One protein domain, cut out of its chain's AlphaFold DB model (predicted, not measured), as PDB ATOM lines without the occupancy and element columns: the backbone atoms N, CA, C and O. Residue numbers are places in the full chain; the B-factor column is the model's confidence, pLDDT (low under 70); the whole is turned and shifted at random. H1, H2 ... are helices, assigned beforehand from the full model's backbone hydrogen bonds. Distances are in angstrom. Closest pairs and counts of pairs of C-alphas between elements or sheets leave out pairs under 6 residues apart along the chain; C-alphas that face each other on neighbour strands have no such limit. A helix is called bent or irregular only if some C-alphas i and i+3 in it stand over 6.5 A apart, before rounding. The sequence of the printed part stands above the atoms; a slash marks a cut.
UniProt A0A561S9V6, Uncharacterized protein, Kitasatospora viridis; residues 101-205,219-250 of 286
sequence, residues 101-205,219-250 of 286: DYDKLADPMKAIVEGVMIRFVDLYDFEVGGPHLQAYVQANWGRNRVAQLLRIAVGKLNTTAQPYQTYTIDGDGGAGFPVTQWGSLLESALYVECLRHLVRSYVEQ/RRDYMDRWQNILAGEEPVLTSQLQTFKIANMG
ATOM      1  N   ASP A 101     132.538 166.916 150.094       88.12
ATOM      2  CA  ASP A 101     133.953 166.539 150.168       88.12
ATOM      3  C   ASP A 101     134.197 165.142 149.597       88.12
ATOM      4  O   ASP A 101     135.240 164.923 148.988       88.12
ATOM      5  N   TYR A 102     133.237 164.225 149.764       89.56
ATOM      6  CA  TYR A 102     133.272 162.884 149.178       89.56
ATOM      7  C   TYR A 102     133.053 162.937 147.662       89.56
ATOM      8  O   TYR A 102     133.779 162.297 146.907       89.56
ATOM      9  N   ASP A 103     132.105 163.751 147.201       88.06
ATOM     10  CA  ASP A 103     131.728 163.824 145.786       88.06
ATOM     11  C   ASP A 103     132.876 164.304 144.893       88.06
ATOM     12  O   ASP A 103     133.024 163.815 143.770       88.06
ATOM     13  N   LYS A 104     133.721 165.199 145.421       87.62
ATOM     14  CA  LYS A 104     134.922 165.735 144.758       87.62
ATOM     15  C   LYS A 104     136.075 164.736 144.645       87.62
ATOM     16  O   LYS A 104     137.035 165.012 143.931       87.62
ATOM     17  N   LEU A 105     136.035 163.621 145.374       88.81
ATOM     18  CA  LEU A 105     137.105 162.629 145.341       88.81
ATOM     19  C   LEU A 105     137.109 161.870 144.011       88.81
ATOM     20  O   LEU A 105     136.057 161.516 143.476       88.81
ATOM     21  N   ALA A 106     138.309 161.552 143.524       88.81
ATOM     22  CA  ALA A 106     138.487 160.578 142.455       88.81
ATOM     23  C   ALA A 106     138.089 159.169 142.932       88.81
ATOM     24  O   ALA A 106     138.216 158.852 144.118       88.81
ATOM     25  N   ASP A 107     137.677 158.299 142.010       88.31
ATOM     26  CA  ASP A 107     137.163 156.959 142.336       88.31
ATOM     27  C   ASP A 107     138.111 156.106 143.198       88.31
ATOM     28  O   ASP A 107     137.638 155.513 144.171       88.31
ATOM     29  N   PRO A 108     139.445 156.094 142.974       90.38
ATOM     30  CA  PRO A 108     140.354 155.369 143.862       90.38
ATOM     31  C   PRO A 108     140.321 155.877 145.310       90.38
ATOM     32  O   PRO A 108     140.494 155.094 146.235       90.38
ATOM     33  N   MET A 109     140.081 157.174 145.527       92.94
ATOM     34  CA  MET A 109     139.980 157.764 146.868       92.94
ATOM     35  C   MET A 109     138.612 157.502 147.499       92.94
ATOM     36  O   MET A 109     138.537 157.261 148.703       92.94
ATOM     37  N   LYS A 110     137.541 157.490 146.694       91.06
ATOM     38  CA  LYS A 110     136.211 157.053 147.145       91.06
ATOM     39  C   LYS A 110     136.254 155.608 147.628       91.06
ATOM     40  O   LYS A 110     135.765 155.337 148.716       91.06
ATOM     41  N   ALA A 111     136.937 154.722 146.903       90.88
ATOM     42  CA  ALA A 111     137.120 153.331 147.315       90.88
ATOM     43  C   ALA A 111     137.808 153.199 148.688       90.88
ATOM     44  O   ALA A 111     137.416 152.353 149.486       90.88
ATOM     45  N   ILE A 112     138.780 154.065 149.004       94.06
ATOM     46  CA  ILE A 112     139.406 154.100 150.337       94.06
ATOM     47  C   ILE A 112     138.410 154.537 151.419       94.06
ATOM     48  O   ILE A 112     138.369 153.942 152.495       94.06
ATOM     49  N   VAL A 113     137.595 155.561 151.141       92.06
ATOM     50  CA  VAL A 113     136.537 156.004 152.064       92.06
ATOM     51  C   VAL A 113     135.523 154.887 152.301       92.06
ATOM     52  O   VAL A 113     135.199 154.616 153.455       92.06
ATOM     53  N   GLU A 114     135.066 154.211 151.246       88.56
ATOM     54  CA  GLU A 114     134.132 153.087 151.352       88.56
ATOM     55  C   GLU A 114     134.742 151.903 152.111       88.56
ATOM     56  O   GLU A 114     134.088 151.359 152.997       88.56
ATOM     57  N   GLY A 115     136.010 151.557 151.858       89.00
ATOM     58  CA  GLY A 115     136.731 150.512 152.595       89.00
ATOM     59  C   GLY A 115     136.735 150.756 154.106       89.00
ATOM     60  O   GLY A 115     136.398 149.872 154.893       89.00
ATOM     61  N   VAL A 116     137.015 151.994 154.525       88.94
ATOM     62  CA  VAL A 116     136.947 152.378 155.943       88.94
ATOM     63  C   VAL A 116     135.509 152.415 156.459       88.94
ATOM     64  O   VAL A 116     135.256 151.969 157.577       88.94
ATOM     65  N   MET A 117     134.557 152.916 155.668       84.88
ATOM     66  CA  MET A 117     133.140 152.929 156.042       84.88
ATOM     67  C   MET A 117     132.612 151.516 156.298       84.88
ATOM     68  O   MET A 117     131.928 151.324 157.299       84.88
ATOM     69  N   ILE A 118     132.978 150.527 155.474       79.69
ATOM     70  CA  ILE A 118     132.604 149.118 155.668       79.69
ATOM     71  C   ILE A 118     133.036 148.639 157.054       79.69
ATOM     72  O   ILE A 118     132.224 148.075 157.775       79.69
ATOM     73  N   ARG A 119     134.268 148.939 157.486       78.62
ATOM     74  CA  ARG A 119     134.760 148.530 158.815       78.62
ATOM     75  C   ARG A 119     133.933 149.101 159.962       78.62
ATOM     76  O   ARG A 119     133.831 148.473 161.007       78.62
ATOM     77  N   PHE A 120     133.360 150.291 159.792       75.50
ATOM     78  CA  PHE A 120     132.466 150.872 160.792       75.50
ATOM     79  C   PHE A 120     131.034 150.348 160.677       75.50
ATOM     80  O   PHE A 120     130.372 150.228 161.700       75.50
ATOM     81  N   VAL A 121     130.558 150.038 159.469       67.19
ATOM     82  CA  VAL A 121     129.185 149.573 159.219       67.19
ATOM     83  C   VAL A 121     128.997 148.081 159.518       67.19
ATOM     84  O   VAL A 121     127.912 147.680 159.929       67.19
ATOM     85  N   ASP A 122     130.033 147.262 159.340       56.25
ATOM     86  CA  ASP A 122     129.991 145.810 159.569       56.25
ATOM     87  C   ASP A 122     130.039 145.442 161.066       56.25
ATOM     88  O   ASP A 122     129.622 144.364 161.472       56.25
ATOM     89  N   LEU A 123     130.468 146.372 161.924       51.69
ATOM     90  CA  LEU A 123     130.504 146.213 163.384       51.69
ATOM     91  C   LEU A 123     129.145 146.476 164.076       51.69
ATOM     92  O   LEU A 123     129.121 146.808 165.263       51.69
ATOM     93  N   TYR A 124     128.011 146.364 163.372       47.69
ATOM     94  CA  TYR A 124     126.689 146.708 163.918       47.69
ATOM     95  C   TYR A 124     125.801 145.494 164.206       47.69
ATOM     96  O   TYR A 124     125.386 144.776 163.305       47.69
ATOM     97  N   ASP A 125     125.446 145.346 165.485       36.44
ATOM     98  CA  ASP A 125     124.533 144.333 166.039       36.44
ATOM     99  C   ASP A 125     123.081 144.860 166.183       36.44
ATOM    100  O   ASP A 125     122.290 144.338 166.965       36.44
ATOM    101  N   PHE A 126     122.697 145.940 165.479       35.81
ATOM    102  CA  PHE A 126     121.307 146.426 165.509       35.81
ATOM    103  C   PHE A 126     120.896 147.220 164.255       35.81
ATOM    104  O   PHE A 126     121.574 148.163 163.848       35.81
ATOM    105  N   GLU A 127     119.730 146.886 163.691       41.34
ATOM    106  CA  GLU A 127     119.170 147.480 162.459       41.34
ATOM    107  C   GLU A 127     118.762 148.962 162.593       41.34
ATOM    108  O   GLU A 127     118.588 149.647 161.588       41.34
ATOM    109  N   VAL A 128     118.625 149.484 163.819       43.84
ATOM    110  CA  VAL A 128     118.150 150.863 164.090       43.84
ATOM    111  C   VAL A 128     119.149 151.668 164.938       43.84
ATOM    112  O   VAL A 128     118.880 152.786 165.363       43.84
ATOM    113  N   GLY A 129     120.331 151.119 165.208       37.19
ATOM    114  CA  GLY A 129     121.248 151.727 166.158       37.19
ATOM    115  C   GLY A 129     122.611 151.077 166.107       37.19
ATOM    116  O   GLY A 129     122.879 150.126 166.829       37.19
ATOM    117  N   GLY A 130     123.504 151.669 165.320       41.44
ATOM    118  CA  GLY A 130     124.934 151.522 165.561       41.44
ATOM    119  C   GLY A 130     125.309 151.993 166.984       41.44
ATOM    120  O   GLY A 130     124.443 152.155 167.850       41.44
ATOM    121  N   PRO A 131     126.587 152.278 167.285       38.50
ATOM    122  CA  PRO A 131     126.960 152.883 168.554       38.50
ATOM    123  C   PRO A 131     126.025 154.063 168.836       38.50
ATOM    124  O   PRO A 131     125.624 154.768 167.905       38.50
ATOM    125  N   HIS A 132     125.680 154.277 170.113       41.75
ATOM    126  CA  HIS A 132     124.790 155.339 170.625       41.75
ATOM    127  C   HIS A 132     125.369 156.760 170.401       41.75
ATOM    128  O   HIS A 132     125.264 157.686 171.204       41.75
ATOM    129  N   LEU A 133     126.049 156.951 169.294       45.69
ATOM    130  CA  LEU A 133     126.555 158.178 168.763       45.69
ATOM    131  C   LEU A 133     125.478 158.846 167.865       45.69
ATOM    132  O   LEU A 133     125.475 160.079 167.797       45.69
ATOM    133  N   GLN A 134     124.511 158.089 167.290       38.94
ATOM    134  CA  GLN A 134     123.422 158.592 166.410       38.94
ATOM    135  C   GLN A 134     122.556 159.638 167.106       38.94
ATOM    136  O   GLN A 134     122.162 160.633 166.505       38.94
ATOM    137  N   ALA A 135     122.357 159.475 168.411       40.69
ATOM    138  CA  ALA A 135     121.425 160.294 169.169       40.69
ATOM    139  C   ALA A 135     121.974 161.650 169.653       40.69
ATOM    140  O   ALA A 135     121.171 162.480 170.064       40.69
ATOM    141  N   TYR A 136     123.295 161.903 169.658       41.03
ATOM    142  CA  TYR A 136     123.814 163.144 170.272       41.03
ATOM    143  C   TYR A 136     124.927 163.883 169.510       41.03
ATOM    144  O   TYR A 136     125.103 165.070 169.768       41.03
ATOM    145  N   VAL A 137     125.632 163.262 168.547       38.75
ATOM    146  CA  VAL A 137     126.643 163.951 167.696       38.75
ATOM    147  C   VAL A 137     126.648 163.465 166.220       38.75
ATOM    148  O   VAL A 137     127.195 164.135 165.343       38.75
ATOM    149  N   GLN A 138     125.985 162.351 165.873       44.53
ATOM    150  CA  GLN A 138     126.053 161.711 164.538       44.53
ATOM    151  C   GLN A 138     124.886 162.008 163.574       44.53
ATOM    152  O   GLN A 138     124.511 161.162 162.768       44.53
ATOM    153  N   ALA A 139     124.379 163.238 163.525       50.78
ATOM    154  CA  ALA A 139     123.778 163.689 162.260       50.78
ATOM    155  C   ALA A 139     124.858 163.886 161.167       50.78
ATOM    156  O   ALA A 139     124.560 163.884 159.977       50.78
ATOM    157  N   ASN A 140     126.128 164.038 161.577       57.09
ATOM    158  CA  ASN A 140     127.232 164.486 160.720       57.09
ATOM    159  C   ASN A 140     128.392 163.478 160.587       57.09
ATOM    160  O   ASN A 140     129.426 163.827 160.009       57.09
ATOM    161  N   TRP A 141     128.270 162.263 161.140       72.75
ATOM    162  CA  TRP A 141     129.220 161.178 160.863       72.75
ATOM    163  C   TRP A 141     128.714 160.384 159.663       72.75
ATOM    164  O   TRP A 141     127.635 159.806 159.702       72.75
ATOM    165  N   GLY A 142     129.487 160.392 158.588       79.38
ATOM    166  CA  GLY A 142     129.147 159.746 157.330       79.38
ATOM    167  C   GLY A 142     130.275 159.940 156.326       79.38
ATOM    168  O   GLY A 142     131.328 160.488 156.670       79.38
ATOM    169  N   ARG A 143     130.043 159.549 155.074       86.38
ATOM    170  CA  ARG A 143     131.050 159.592 153.999       86.38
ATOM    171  C   ARG A 143     131.727 160.954 153.854       86.38
ATOM    172  O   ARG A 143     132.939 161.010 153.677       86.38
ATOM    173  N   ASN A 144     130.993 162.054 154.045       88.75
ATOM    174  CA  ASN A 144     131.585 163.394 154.020       88.75
ATOM    175  C   ASN A 144     132.635 163.607 155.121       88.75
ATOM    176  O   ASN A 144     133.709 164.144 154.872       88.75
ATOM    177  N   ARG A 145     132.340 163.176 156.352       87.31
ATOM    178  CA  ARG A 145     133.274 163.313 157.475       87.31
ATOM    179  C   ARG A 145     134.505 162.444 157.270       87.31
ATOM    180  O   ARG A 145     135.614 162.902 157.524       87.31
ATOM    181  N   VAL A 146     134.318 161.224 156.777       90.62
ATOM    182  CA  VAL A 146     135.429 160.323 156.457       90.62
ATOM    183  C   VAL A 146     136.291 160.905 155.328       90.62
ATOM    184  O   VAL A 146     137.511 160.934 155.455       90.62
ATOM    185  N   ALA A 147     135.688 161.501 154.294       91.56
ATOM    186  CA  ALA A 147     136.414 162.221 153.244       91.56
ATOM    187  C   ALA A 147     137.218 163.426 153.779       91.56
ATOM    188  O   ALA A 147     138.347 163.666 153.352       91.56
ATOM    189  N   GLN A 148     136.692 164.166 154.761       91.69
ATOM    190  CA  GLN A 148     137.451 165.229 155.435       91.69
ATOM    191  C   GLN A 148     138.644 164.673 156.224       91.69
ATOM    192  O   GLN A 148     139.738 165.238 156.178       91.69
ATOM    193  N   LEU A 149     138.457 163.554 156.929       93.56
ATOM    194  CA  LEU A 149     139.527 162.891 157.675       93.56
ATOM    195  C   LEU A 149     140.602 162.308 156.750       93.56
ATOM    196  O   LEU A 149     141.775 162.321 157.119       93.56
ATOM    197  N   LEU A 150     140.251 161.903 155.526       94.94
ATOM    198  CA  LEU A 150     141.215 161.469 154.512       94.94
ATOM    199  C   LEU A 150     142.244 162.565 154.203       94.94
ATOM    200  O   LEU A 150     143.438 162.274 154.136       94.94
ATOM    201  N   ARG A 151     141.818 163.836 154.115       92.00
ATOM    202  CA  ARG A 151     142.732 164.987 153.946       92.00
ATOM    203  C   ARG A 151     143.744 165.094 155.080       92.00
ATOM    204  O   ARG A 151     144.930 165.315 154.833       92.00
ATOM    205  N   ILE A 152     143.300 164.865 156.311       93.31
ATOM    206  CA  ILE A 152     144.174 164.873 157.489       93.31
ATOM    207  C   ILE A 152     145.123 163.667 157.467       93.31
ATOM    208  O   ILE A 152     146.315 163.830 157.737       93.31
ATOM    209  N   ALA A 153     144.627 162.479 157.109       94.44
ATOM    210  CA  ALA A 153     145.422 161.257 157.031       94.44
ATOM    211  C   ALA A 153     146.567 161.383 156.013       94.44
ATOM    212  O   ALA A 153     147.717 161.104 156.355       94.44
ATOM    213  N   VAL A 154     146.296 161.892 154.804       93.94
ATOM    214  CA  VAL A 154     147.341 162.143 153.792       93.94
ATOM    215  C   VAL A 154     148.351 163.182 154.280       93.94
ATOM    216  O   VAL A 154     149.559 162.956 154.192       93.94
ATOM    217  N   GLY A 155     147.885 164.288 154.871       92.38
ATOM    218  CA  GLY A 155     148.768 165.310 155.444       92.38
ATOM    219  C   GLY A 155     149.701 164.755 156.527       92.38
ATOM    220  O   GLY A 155     150.890 165.084 156.568       92.38
ATOM    221  N   LYS A 156     149.197 163.853 157.373       92.81
ATOM    222  CA  LYS A 156     150.002 163.157 158.382       92.81
ATOM    223  C   LYS A 156     150.967 162.153 157.771       92.81
ATOM    224  O   LYS A 156     152.126 162.152 158.168       92.81
ATOM    225  N   LEU A 157     150.561 161.343 156.795       92.50
ATOM    226  CA  LEU A 157     151.473 160.415 156.106       92.50
ATOM    227  C   LEU A 157     152.656 161.151 155.462       92.50
ATOM    228  O   LEU A 157     153.802 160.702 155.542       92.50
ATOM    229  N   ASN A 158     152.384 162.321 154.887       92.25
ATOM    230  CA  ASN A 158     153.392 163.180 154.281       92.25
ATOM    231  C   ASN A 158     154.422 163.714 155.281       92.25
ATOM    232  O   ASN A 158     155.602 163.828 154.946       92.25
ATOM    233  N   THR A 159     153.980 164.035 156.499       91.62
ATOM    234  CA  THR A 159     154.783 164.728 157.521       91.62
ATOM    235  C   THR A 159     155.344 163.810 158.604       91.62
ATOM    236  O   THR A 159     156.277 164.188 159.310       91.62
ATOM    237  N   THR A 160     154.808 162.598 158.736       90.00
ATOM    238  CA  THR A 160     155.241 161.636 159.751       90.00
ATOM    239  C   THR A 160     156.477 160.894 159.267       90.00
ATOM    240  O   THR A 160     156.424 160.181 158.264       90.00
ATOM    241  N   ALA A 161     157.558 161.015 160.041       86.31
ATOM    242  CA  ALA A 161     158.870 160.433 159.768       86.31
ATOM    243  C   ALA A 161     159.513 160.900 158.445       86.31
ATOM    244  O   ALA A 161     158.902 161.548 157.596       86.31
ATOM    245  N   GLN A 162     160.793 160.571 158.281       85.00
ATOM    246  CA  GLN A 162     161.528 160.830 157.046       85.00
ATOM    247  C   GLN A 162     161.370 159.658 156.061       85.00
ATOM    248  O   GLN A 162     161.307 158.507 156.500       85.00
ATOM    249  N   PRO A 163     161.348 159.911 154.739       88.44
ATOM    250  CA  PRO A 163     161.388 161.224 154.093       88.44
ATOM    251  C   PRO A 163     160.025 161.935 154.106       88.44
ATOM    252  O   PRO A 163     158.968 161.292 154.041       88.44
ATOM    253  N   TYR A 164     160.068 163.269 154.131       88.88
ATOM    254  CA  TYR A 164     158.897 164.100 153.854       88.88
ATOM    255  C   TYR A 164     158.377 163.857 152.436       88.88
ATOM    256  O   TYR A 164     159.149 163.692 151.491       88.88
ATOM    257  N   GLN A 165     157.056 163.844 152.297       89.94
ATOM    258  CA  GLN A 165     156.366 163.678 151.019       89.94
ATOM    259  C   GLN A 165     155.340 164.792 150.831       89.94
ATOM    260  O   GLN A 165     155.014 165.520 151.766       89.94
ATOM    261  N   THR A 166     154.837 164.933 149.610       90.88
ATOM    262  CA  THR A 166     153.915 166.006 149.212       90.88
ATOM    263  C   THR A 166     152.720 165.454 148.439       90.88
ATOM    264  O   THR A 166     152.220 166.093 147.515       90.88
ATOM    265  N   TYR A 167     152.274 164.242 148.784       92.31
ATOM    266  CA  TYR A 167     151.132 163.640 148.109       92.31
ATOM    267  C   TYR A 167     149.849 164.418 148.388       92.31
ATOM    268  O   TYR A 167     149.622 164.871 149.511       92.31
ATOM    269  N   THR A 168     148.988 164.526 147.388       91.00
ATOM    270  CA  THR A 168     147.663 165.135 147.516       91.00
ATOM    271  C   THR A 168     146.579 164.124 147.156       91.00
ATOM    272  O   THR A 168     146.859 163.017 146.684       91.00
ATOM    273  N   ILE A 169     145.328 164.454 147.467       87.94
ATOM    274  CA  ILE A 169     144.184 163.548 147.259       87.94
ATOM    275  C   ILE A 169     143.575 163.743 145.873       87.94
ATOM    276  O   ILE A 169     143.089 162.798 145.263       87.94
ATOM    277  N   ASP A 170     143.627 164.977 145.399       82.38
ATOM    278  CA  ASP A 170     143.084 165.490 144.146       82.38
ATOM    279  C   ASP A 170     144.153 165.588 143.045       82.38
ATOM    280  O   ASP A 170     143.813 165.720 141.876       82.38
ATOM    281  N   GLY A 171     145.442 165.484 143.387       79.31
ATOM    282  CA  GLY A 171     146.533 165.772 142.448       79.31
ATOM    283  C   GLY A 171     146.763 167.274 142.237       79.31
ATOM    284  O   GLY A 171     147.645 167.663 141.474       79.31
ATOM    285  N   ASP A 172     146.019 168.128 142.943       77.25
ATOM    286  CA  ASP A 172     146.183 169.574 142.877       77.25
ATOM    287  C   ASP A 172     147.361 170.004 143.755       77.25
ATOM    288  O   ASP A 172     147.444 169.658 144.932       77.25
ATOM    289  N   GLY A 173     148.311 170.749 143.185       72.25
ATOM    290  CA  GLY A 173     149.482 171.251 143.916       72.25
ATOM    291  C   GLY A 173     150.533 170.193 144.291       72.25
ATOM    292  O   GLY A 173     151.477 170.514 145.014       72.25
ATOM    293  N   GLY A 174     150.413 168.954 143.801       80.06
ATOM    294  CA  GLY A 174     151.352 167.867 144.083       80.06
ATOM    295  C   GLY A 174     151.015 166.568 143.348       80.06
ATOM    296  O   GLY A 174     150.067 166.500 142.575       80.06
ATOM    297  N   ALA A 175     151.804 165.516 143.570       86.56
ATOM    298  CA  ALA A 175     151.483 164.203 143.012       86.56
ATOM    299  C   ALA A 175     150.306 163.582 143.778       86.56
ATOM    300  O   ALA A 175     150.318 163.558 145.007       86.56
ATOM    301  N   GLY A 176     149.325 163.018 143.072       90.06
ATOM    302  CA  GLY A 176     148.273 162.225 143.711       90.06
ATOM    303  C   GLY A 176     148.859 161.029 144.473       90.06
ATOM    304  O   GLY A 176     149.847 160.427 144.035       90.06
ATOM    305  N   PHE A 177     148.277 160.678 145.620       92.69
ATOM    306  CA  PHE A 177     148.738 159.520 146.387       92.69
ATOM    307  C   PHE A 177     148.603 158.215 145.560       92.69
ATOM    308  O   PHE A 177     147.556 157.982 144.950       92.69
ATOM    309  N   PRO A 178     149.625 157.336 145.531       92.00
ATOM    310  CA  PRO A 178     149.655 156.134 144.689       92.00
ATOM    311  C   PRO A 178     148.778 154.990 145.239       92.00
ATOM    312  O   PRO A 178     149.284 153.966 145.709       92.00
ATOM    313  N   VAL A 179     147.452 155.141 145.144       92.25
ATOM    314  CA  VAL A 179     146.454 154.201 145.699       92.25
ATOM    315  C   VAL A 179     146.639 152.767 145.193       92.25
ATOM    316  O   VAL A 179     146.533 151.830 145.973       92.25
ATOM    317  N   THR A 180     147.003 152.562 143.925       90.12
ATOM    318  CA  THR A 180     147.191 151.210 143.362       90.12
ATOM    319  C   THR A 180     148.268 150.394 144.083       90.12
ATOM    320  O   THR A 180     148.186 149.172 144.125       90.12
ATOM    321  N   GLN A 181     149.296 151.050 144.627       90.00
ATOM    322  CA  GLN A 181     150.407 150.370 145.301       90.00
ATOM    323  C   GLN A 181     150.285 150.425 146.823       90.00
ATOM    324  O   GLN A 181     150.683 149.484 147.500       90.00
ATOM    325  N   TRP A 182     149.757 151.529 147.354       93.50
ATOM    326  CA  TRP A 182     149.784 151.836 148.785       93.50
ATOM    327  C   TRP A 182     148.398 152.148 149.358       93.50
ATOM    328  O   TRP A 182     148.292 152.747 150.425       93.50
ATOM    329  N   GLY A 183     147.328 151.751 148.664       92.50
ATOM    330  CA  GLY A 183     145.948 151.992 149.085       92.50
ATOM    331  C   GLY A 183     145.655 151.449 150.481       92.50
ATOM    332  O   GLY A 183     145.103 152.172 151.300       92.50
ATOM    333  N   SER A 184     146.138 150.248 150.805       92.75
ATOM    334  CA  SER A 184     145.955 149.648 152.133       92.75
ATOM    335  C   SER A 184     146.589 150.467 153.264       92.75
ATOM    336  O   SER A 184     146.016 150.557 154.344       92.75
ATOM    337  N   LEU A 185     147.741 151.111 153.019       94.62
ATOM    338  CA  LEU A 185     148.367 152.018 153.989       94.62
ATOM    339  C   LEU A 185     147.487 153.248 154.224       94.62
ATOM    340  O   LEU A 185     147.322 153.684 155.362       94.62
ATOM    341  N   LEU A 186     146.940 153.822 153.149       95.19
ATOM    342  CA  LEU A 186     146.071 154.989 153.248       95.19
ATOM    343  C   LEU A 186     144.747 154.650 153.941       95.19
ATOM    344  O   LEU A 186     144.271 155.445 154.746       95.19
ATOM    345  N   GLU A 187     144.196 153.466 153.683       94.56
ATOM    346  CA  GLU A 187     143.012 152.943 154.364       94.56
ATOM    347  C   GLU A 187     143.263 152.768 155.868       94.56
ATOM    348  O   GLU A 187     142.501 153.291 156.678       94.56
ATOM    349  N   SER A 188     144.372 152.129 156.261       94.44
ATOM    350  CA  SER A 188     144.768 152.002 157.670       94.44
ATOM    351  C   SER A 188     145.016 153.364 158.330       94.44
ATOM    352  O   SER A 188     144.586 153.593 159.460       94.44
ATOM    353  N   ALA A 189     145.660 154.302 157.629       95.56
ATOM    354  CA  ALA A 189     145.889 155.652 158.137       95.56
ATOM    355  C   ALA A 189     144.574 156.412 158.358       95.56
ATOM    356  O   ALA A 189     144.390 157.041 159.401       95.56
ATOM    357  N   LEU A 190     143.650 156.332 157.398       95.75
ATOM    358  CA  LEU A 190     142.318 156.915 157.510       95.75
ATOM    359  C   LEU A 190     141.528 156.277 158.658       95.75
ATOM    360  O   LEU A 190     140.936 157.002 159.455       95.75
ATOM    361  N   TYR A 191     141.559 154.950 158.789       93.19
ATOM    362  CA  TYR A 191     140.870 154.236 159.863       93.19
ATOM    363  C   TYR A 191     141.352 154.688 161.247       93.19
ATOM    364  O   TYR A 191     140.540 155.054 162.098       93.19
ATOM    365  N   VAL A 192     142.670 154.782 161.446       93.88
ATOM    366  CA  VAL A 192     143.266 155.308 162.682       93.88
ATOM    367  C   VAL A 192     142.838 156.755 162.952       93.88
ATOM    368  O   VAL A 192     142.531 157.108 164.092       93.88
ATOM    369  N   GLU A 193     142.764 157.616 161.932       93.31
ATOM    370  CA  GLU A 193     142.258 158.985 162.110       93.31
ATOM    371  C   GLU A 193     140.766 159.026 162.465       93.31
ATOM    372  O   GLU A 193     140.364 159.840 163.301       93.31
ATOM    373  N   CYS A 194     139.953 158.127 161.907       89.56
ATOM    374  CA  CYS A 194     138.559 157.955 162.304       89.56
ATOM    375  C   CYS A 194     138.440 157.532 163.774       89.56
ATOM    376  O   CYS A 194     137.696 158.167 164.520       89.56
ATOM    377  N   LEU A 195     139.217 156.541 164.219       88.25
ATOM    378  CA  LEU A 195     139.250 156.105 165.621       88.25
ATOM    379  C   LEU A 195     139.667 157.246 166.560       88.25
ATOM    380  O   LEU A 195     138.996 157.511 167.555       88.25
ATOM    381  N   ARG A 196     140.723 157.992 166.215       88.56
ATOM    382  CA  ARG A 196     141.166 159.169 166.986       88.56
ATOM    383  C   ARG A 196     140.088 160.248 167.056       88.56
ATOM    384  O   ARG A 196     139.920 160.875 168.101       88.56
ATOM    385  N   HIS A 197     139.369 160.490 165.960       86.31
ATOM    386  CA  HIS A 197     138.251 161.431 165.947       86.31
ATOM    387  C   HIS A 197     137.118 160.974 166.873       86.31
ATOM    388  O   HIS A 197     136.612 161.784 167.649       86.31
ATOM    389  N   LEU A 198     136.769 159.684 166.845       78.94
ATOM    390  CA  LEU A 198     135.767 159.107 167.740       78.94
ATOM    391  C   LEU A 198     136.181 159.260 169.204       78.94
ATOM    392  O   LEU A 198     135.408 159.817 169.974       78.94
ATOM    393  N   VAL A 199     137.409 158.889 169.580       79.88
ATOM    394  CA  VAL A 199     137.910 159.061 170.957       79.88
ATOM    395  C   VAL A 199     137.789 160.519 171.413       79.88
ATOM    396  O   VAL A 199     137.251 160.777 172.485       79.88
ATOM    397  N   ARG A 200     138.200 161.490 170.581       77.25
ATOM    398  CA  ARG A 200     138.083 162.927 170.904       77.25
ATOM    399  C   ARG A 200     136.640 163.379 171.117       77.25
ATOM    400  O   ARG A 200     136.406 164.242 171.955       77.25
ATOM    401  N   SER A 201     135.684 162.798 170.395       71.75
ATOM    402  CA  SER A 201     134.266 163.154 170.530       71.75
ATOM    403  C   SER A 201     133.662 162.787 171.895       71.75
ATOM    404  O   SER A 201     132.634 163.344 172.272       71.75
ATOM    405  N   TYR A 202     134.313 161.905 172.664       66.31
ATOM    406  CA  TYR A 202     133.868 161.484 173.996       66.31
ATOM    407  C   TYR A 202     134.517 162.256 175.161       66.31
ATOM    408  O   TYR A 202     134.120 162.053 176.307       66.31
ATOM    409  N   VAL A 203     135.474 163.157 174.899       61.78
ATOM    410  CA  VAL A 203     136.308 163.794 175.942       61.78
ATOM    411  C   VAL A 203     135.560 164.838 176.789       61.78
ATOM    412  O   VAL A 203     135.916 165.051 177.943       61.78
ATOM    413  N   GLU A 204     134.508 165.479 176.275       52.00
ATOM    414  CA  GLU A 204     133.854 166.619 176.951       52.00
ATOM    415  C   GLU A 204     132.701 166.239 177.908       52.00
ATOM    416  O   GLU A 204     131.958 167.111 178.360       52.00
ATOM    417  N   GLN A 205     132.498 164.954 178.235       56.31
ATOM    418  CA  GLN A 205     131.325 164.536 179.019       56.31
ATOM    419  C   GLN A 205     131.573 164.539 180.545       56.31
ATOM    420  O   GLN A 205     132.513 163.892 181.019       56.31
ATOM    421  N   ARG A 219     128.896 156.083 178.639       60.06
ATOM    422  CA  ARG A 219     129.595 156.421 177.394       60.06
ATOM    423  C   ARG A 219     131.115 156.435 177.534       60.06
ATOM    424  O   ARG A 219     131.797 156.492 176.513       60.06
ATOM    425  N   ARG A 220     131.642 156.349 178.760       63.03
ATOM    426  CA  ARG A 220     133.084 156.244 179.019       63.03
ATOM    427  C   ARG A 220     133.622 154.865 178.658       63.03
ATOM    428  O   ARG A 220     134.688 154.788 178.061       63.03
ATOM    429  N   ASP A 221     132.827 153.814 178.862       68.75
ATOM    430  CA  ASP A 221     133.158 152.457 178.405       68.75
ATOM    431  C   ASP A 221     133.387 152.419 176.879       68.75
ATOM    432  O   ASP A 221     134.334 151.807 176.389       68.75
ATOM    433  N   TYR A 222     132.603 153.175 176.095       69.19
ATOM    434  CA  TYR A 222     132.861 153.294 174.654       69.19
ATOM    435  C   TYR A 222     134.196 153.975 174.343       69.19
ATOM    436  O   TYR A 222     134.890 153.537 173.428       69.19
ATOM    437  N   MET A 223     134.575 155.020 175.083       73.31
ATOM    438  CA  MET A 223     135.869 155.681 174.897       73.31
ATOM    439  C   MET A 223     137.025 154.705 175.148       73.31
ATOM    440  O   MET A 223     137.922 154.615 174.308       73.31
ATOM    441  N   ASP A 224     136.972 153.943 176.239       78.62
ATOM    442  CA  ASP A 224     138.008 152.969 176.594       78.62
ATOM    443  C   ASP A 224     138.093 151.837 175.556       78.62
ATOM    444  O   ASP A 224     139.181 151.463 175.115       78.62
ATOM    445  N   ARG A 225     136.950 151.344 175.062       78.00
ATOM    446  CA  ARG A 225     136.905 150.355 173.969       78.00
ATOM    447  C   ARG A 225     137.522 150.887 172.675       78.00
ATOM    448  O   ARG A 225     138.296 150.176 172.039       78.00
ATOM    449  N   TRP A 226     137.231 152.133 172.295       82.06
ATOM    450  CA  TRP A 226     137.841 152.752 171.113       82.06
ATOM    451  C   TRP A 226     139.349 152.963 171.278       82.06
ATOM    452  O   TRP A 226     140.093 152.761 170.319       82.06
ATOM    453  N   GLN A 227     139.814 153.322 172.477       85.94
ATOM    454  CA  GLN A 227     141.246 153.418 172.778       85.94
ATOM    455  C   GLN A 227     141.941 152.055 172.691       85.94
ATOM    456  O   GLN A 227     143.034 151.969 172.134       85.94
ATOM    457  N   ASN A 228     141.296 150.987 173.162       87.38
ATOM    458  CA  ASN A 228     141.826 149.628 173.052       87.38
ATOM    459  C   ASN A 228     141.970 149.181 171.589       87.38
ATOM    460  O   ASN A 228     142.998 148.614 171.223       87.38
ATOM    461  N   ILE A 229     140.981 149.477 170.738       85.81
ATOM    462  CA  ILE A 229     141.071 149.204 169.292       85.81
ATOM    463  C   ILE A 229     142.206 150.028 168.672       85.81
ATOM    464  O   ILE A 229     143.051 149.490 167.958       85.81
ATOM    465  N   LEU A 230     142.273 151.325 168.988       89.50
ATOM    466  CA  LEU A 230     143.320 152.218 168.493       89.50
ATOM    467  C   LEU A 230     144.728 151.710 168.850       89.50
ATOM    468  O   LEU A 230     145.611 151.725 167.995       89.50
ATOM    469  N   ALA A 231     144.924 151.206 170.071       92.12
ATOM    470  CA  ALA A 231     146.197 150.644 170.520       92.12
ATOM    471  C   ALA A 231     146.634 149.401 169.717       92.12
ATOM    472  O   ALA A 231     147.832 149.148 169.595       92.12
ATOM    473  N   GLY A 232     145.689 148.644 169.149       91.69
ATOM    474  CA  GLY A 232     145.972 147.523 168.248       91.69
ATOM    475  C   GLY A 232     146.288 147.949 166.809       91.69
ATOM    476  O   GLY A 232     147.151 147.355 166.165       91.69
ATOM    477  N   GLU A 233     145.635 149.001 166.314       91.56
ATOM    478  CA  GLU A 233     145.760 149.470 164.925       91.56
ATOM    479  C   GLU A 233     147.000 150.347 164.682       91.56
ATOM    480  O   GLU A 233     147.631 150.278 163.622       91.56
ATOM    481  N   GLU A 234     147.401 151.167 165.659       92.69
ATOM    482  CA  GLU A 234     148.557 152.066 165.522       92.69
ATOM    483  C   GLU A 234     149.892 151.341 165.223       92.69
ATOM    484  O   GLU A 234     150.641 151.813 164.353       92.69
ATOM    485  N   PRO A 235     150.222 150.197 165.860       94.38
ATOM    486  CA  PRO A 235     151.416 149.420 165.524       94.38
ATOM    487  C   PRO A 235     151.406 148.880 164.090       94.38
ATOM    488  O   PRO A 235     152.439 148.910 163.413       94.38
ATOM    489  N   VAL A 236     150.244 148.431 163.600       92.88
ATOM    490  CA  VAL A 236     150.085 147.933 162.223       92.88
ATOM    491  C   VAL A 236     150.352 149.060 161.228       92.88
ATOM    492  O   VAL A 236     151.182 148.902 160.326       92.88
ATOM    493  N   LEU A 237     149.734 150.228 161.438       94.25
ATOM    494  CA  LEU A 237     149.983 151.419 160.626       94.25
ATOM    495  C   LEU A 237     151.467 151.813 160.641       94.25
ATOM    496  O   LEU A 237     152.040 152.133 159.601       94.25
ATOM    497  N   THR A 238     152.112 151.756 161.808       93.62
ATOM    498  CA  THR A 238     153.536 152.088 161.959       93.62
ATOM    499  C   THR A 238     154.427 151.160 161.131       93.62
ATOM    500  O   THR A 238     155.323 151.634 160.430       93.62
ATOM    501  N   SER A 239     154.162 149.852 161.147       93.12
ATOM    502  CA  SER A 239     154.910 148.867 160.352       93.12
ATOM    503  C   SER A 239     154.753 149.095 158.840       93.12
ATOM    504  O   SER A 239     155.736 149.106 158.087       93.12
ATOM    505  N   GLN A 240     153.526 149.360 158.382       92.75
ATOM    506  CA  GLN A 240     153.258 149.684 156.979       92.75
ATOM    507  C   GLN A 240     153.940 150.997 156.563       92.75
ATOM    508  O   GLN A 240     154.554 151.067 155.494       92.75
ATOM    509  N   LEU A 241     153.889 152.020 157.422       92.94
ATOM    510  CA  LEU A 241     154.522 153.315 157.182       92.94
ATOM    511  C   LEU A 241     156.039 153.173 157.027       92.94
ATOM    512  O   LEU A 241     156.609 153.749 156.105       92.94
ATOM    513  N   GLN A 242     156.696 152.379 157.874       91.44
ATOM    514  CA  GLN A 242     158.134 152.116 157.756       91.44
ATOM    515  C   GLN A 242     158.484 151.497 156.398       91.44
ATOM    516  O   GLN A 242     159.384 151.984 155.714       91.44
ATOM    517  N   THR A 243     157.732 150.482 155.968       91.06
ATOM    518  CA  THR A 243     157.926 149.832 154.662       91.06
ATOM    519  C   THR A 243     157.773 150.831 153.513       91.06
ATOM    520  O   THR A 243     158.610 150.897 152.609       91.06
ATOM    521  N   PHE A 244     156.742 151.668 153.581       91.38
ATOM    522  CA  PHE A 244     156.495 152.720 152.604       91.38
ATOM    523  C   PHE A 244     157.611 153.771 152.569       91.38
ATOM    524  O   PHE A 244     158.058 154.166 151.489       91.38
ATOM    525  N   LYS A 245     158.116 154.213 153.724       91.50
ATOM    526  CA  LYS A 245     159.222 155.179 153.791       91.50
ATOM    527  C   LYS A 245     160.527 154.577 153.263       91.50
ATOM    528  O   LYS A 245     161.203 155.229 152.471       91.50
ATOM    529  N   ILE A 246     160.842 153.320 153.588       88.12
ATOM    530  CA  ILE A 246     162.004 152.591 153.041       88.12
ATOM    531  C   ILE A 246     161.933 152.499 151.513       88.12
ATOM    532  O   ILE A 246     162.925 152.757 150.824       88.12
ATOM    533  N   ALA A 247     160.753 152.182 150.971       87.12
ATOM    534  CA  ALA A 247     160.538 152.136 149.530       87.12
ATOM    535  C   ALA A 247     160.783 153.507 148.872       87.12
ATOM    536  O   ALA A 247     161.451 153.581 147.841       87.12
ATOM    537  N   ASN A 248     160.315 154.592 149.497       86.56
ATOM    538  CA  ASN A 248     160.491 155.956 148.991       86.56
ATOM    539  C   ASN A 248     161.913 156.517 149.162       86.56
ATOM    540  O   ASN A 248     162.315 157.377 148.386       86.56
ATOM    541  N   MET A 249     162.709 155.997 150.099       86.12
ATOM    542  CA  MET A 249     164.151 156.282 150.169       86.12
ATOM    543  C   MET A 249     164.954 155.575 149.066       86.12
ATOM    544  O   MET A 249     166.156 155.792 148.938       86.12
ATOM    545  N   GLY A 250     164.320 154.707 148.269       78.81
ATOM    546  CA  GLY A 250     164.996 153.932 147.229       78.81
ATOM    547  C   GLY A 250     165.848 152.779 147.767       78.81
ATOM    548  O   GLY A 250     166.589 152.173 146.998       78.81
TER     549      GLY A 250
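Overview. This is residues 101 to 205 and 219 to 250 of the 286 residues of an uncharacterized protein of Kitasatospora viridis (UniProt A0A561S9V6). Long H4 runs beside H3, and H1 and H2 cross H3. The printed part has 137 residues with four named helices, H1 to H4 in order, and is all helix. It is compact, radius of gyration of the C-alphas 15.6 A, spanning 47 by 31 by 26 A.

Arrangement. H4, residues 219 to 248, touches H3, residues 179 to 201, opposite ways at a shallow tilt of 28 degrees, closest at C-alphas 223 and 199, 5.6 A. H2, residues 143 to 159, touches residues 186 to 194 of H3, closest at C-alphas 153 and 190, 5.4 A. H1, residues 107 to 121, touches H3, closest at C-alphas 112 and 187, 5.5 A. Every O i to N i+4 pair is within hydrogen-bond range in H1, 11 of 13 in H2, 17 of 19 in H3, 24 of 26 in H4.

Along the chain. Find C-alpha 219 at (129.595, 156.421, 177.394); H4 runs 42.0 A to C-alpha 248 at (160.491, 155.956, 148.991). H3, 29.1 A, is irregular: C-alphas 181 and 184 are 8.2 A apart.

Size, cuts and confidence. Residues 206 to 218 are cut out; C-alphas 205 and 219 are 8.5 A apart. Both other links are long. pLDDT is under 70 in 28 residues, among them 121 to 140.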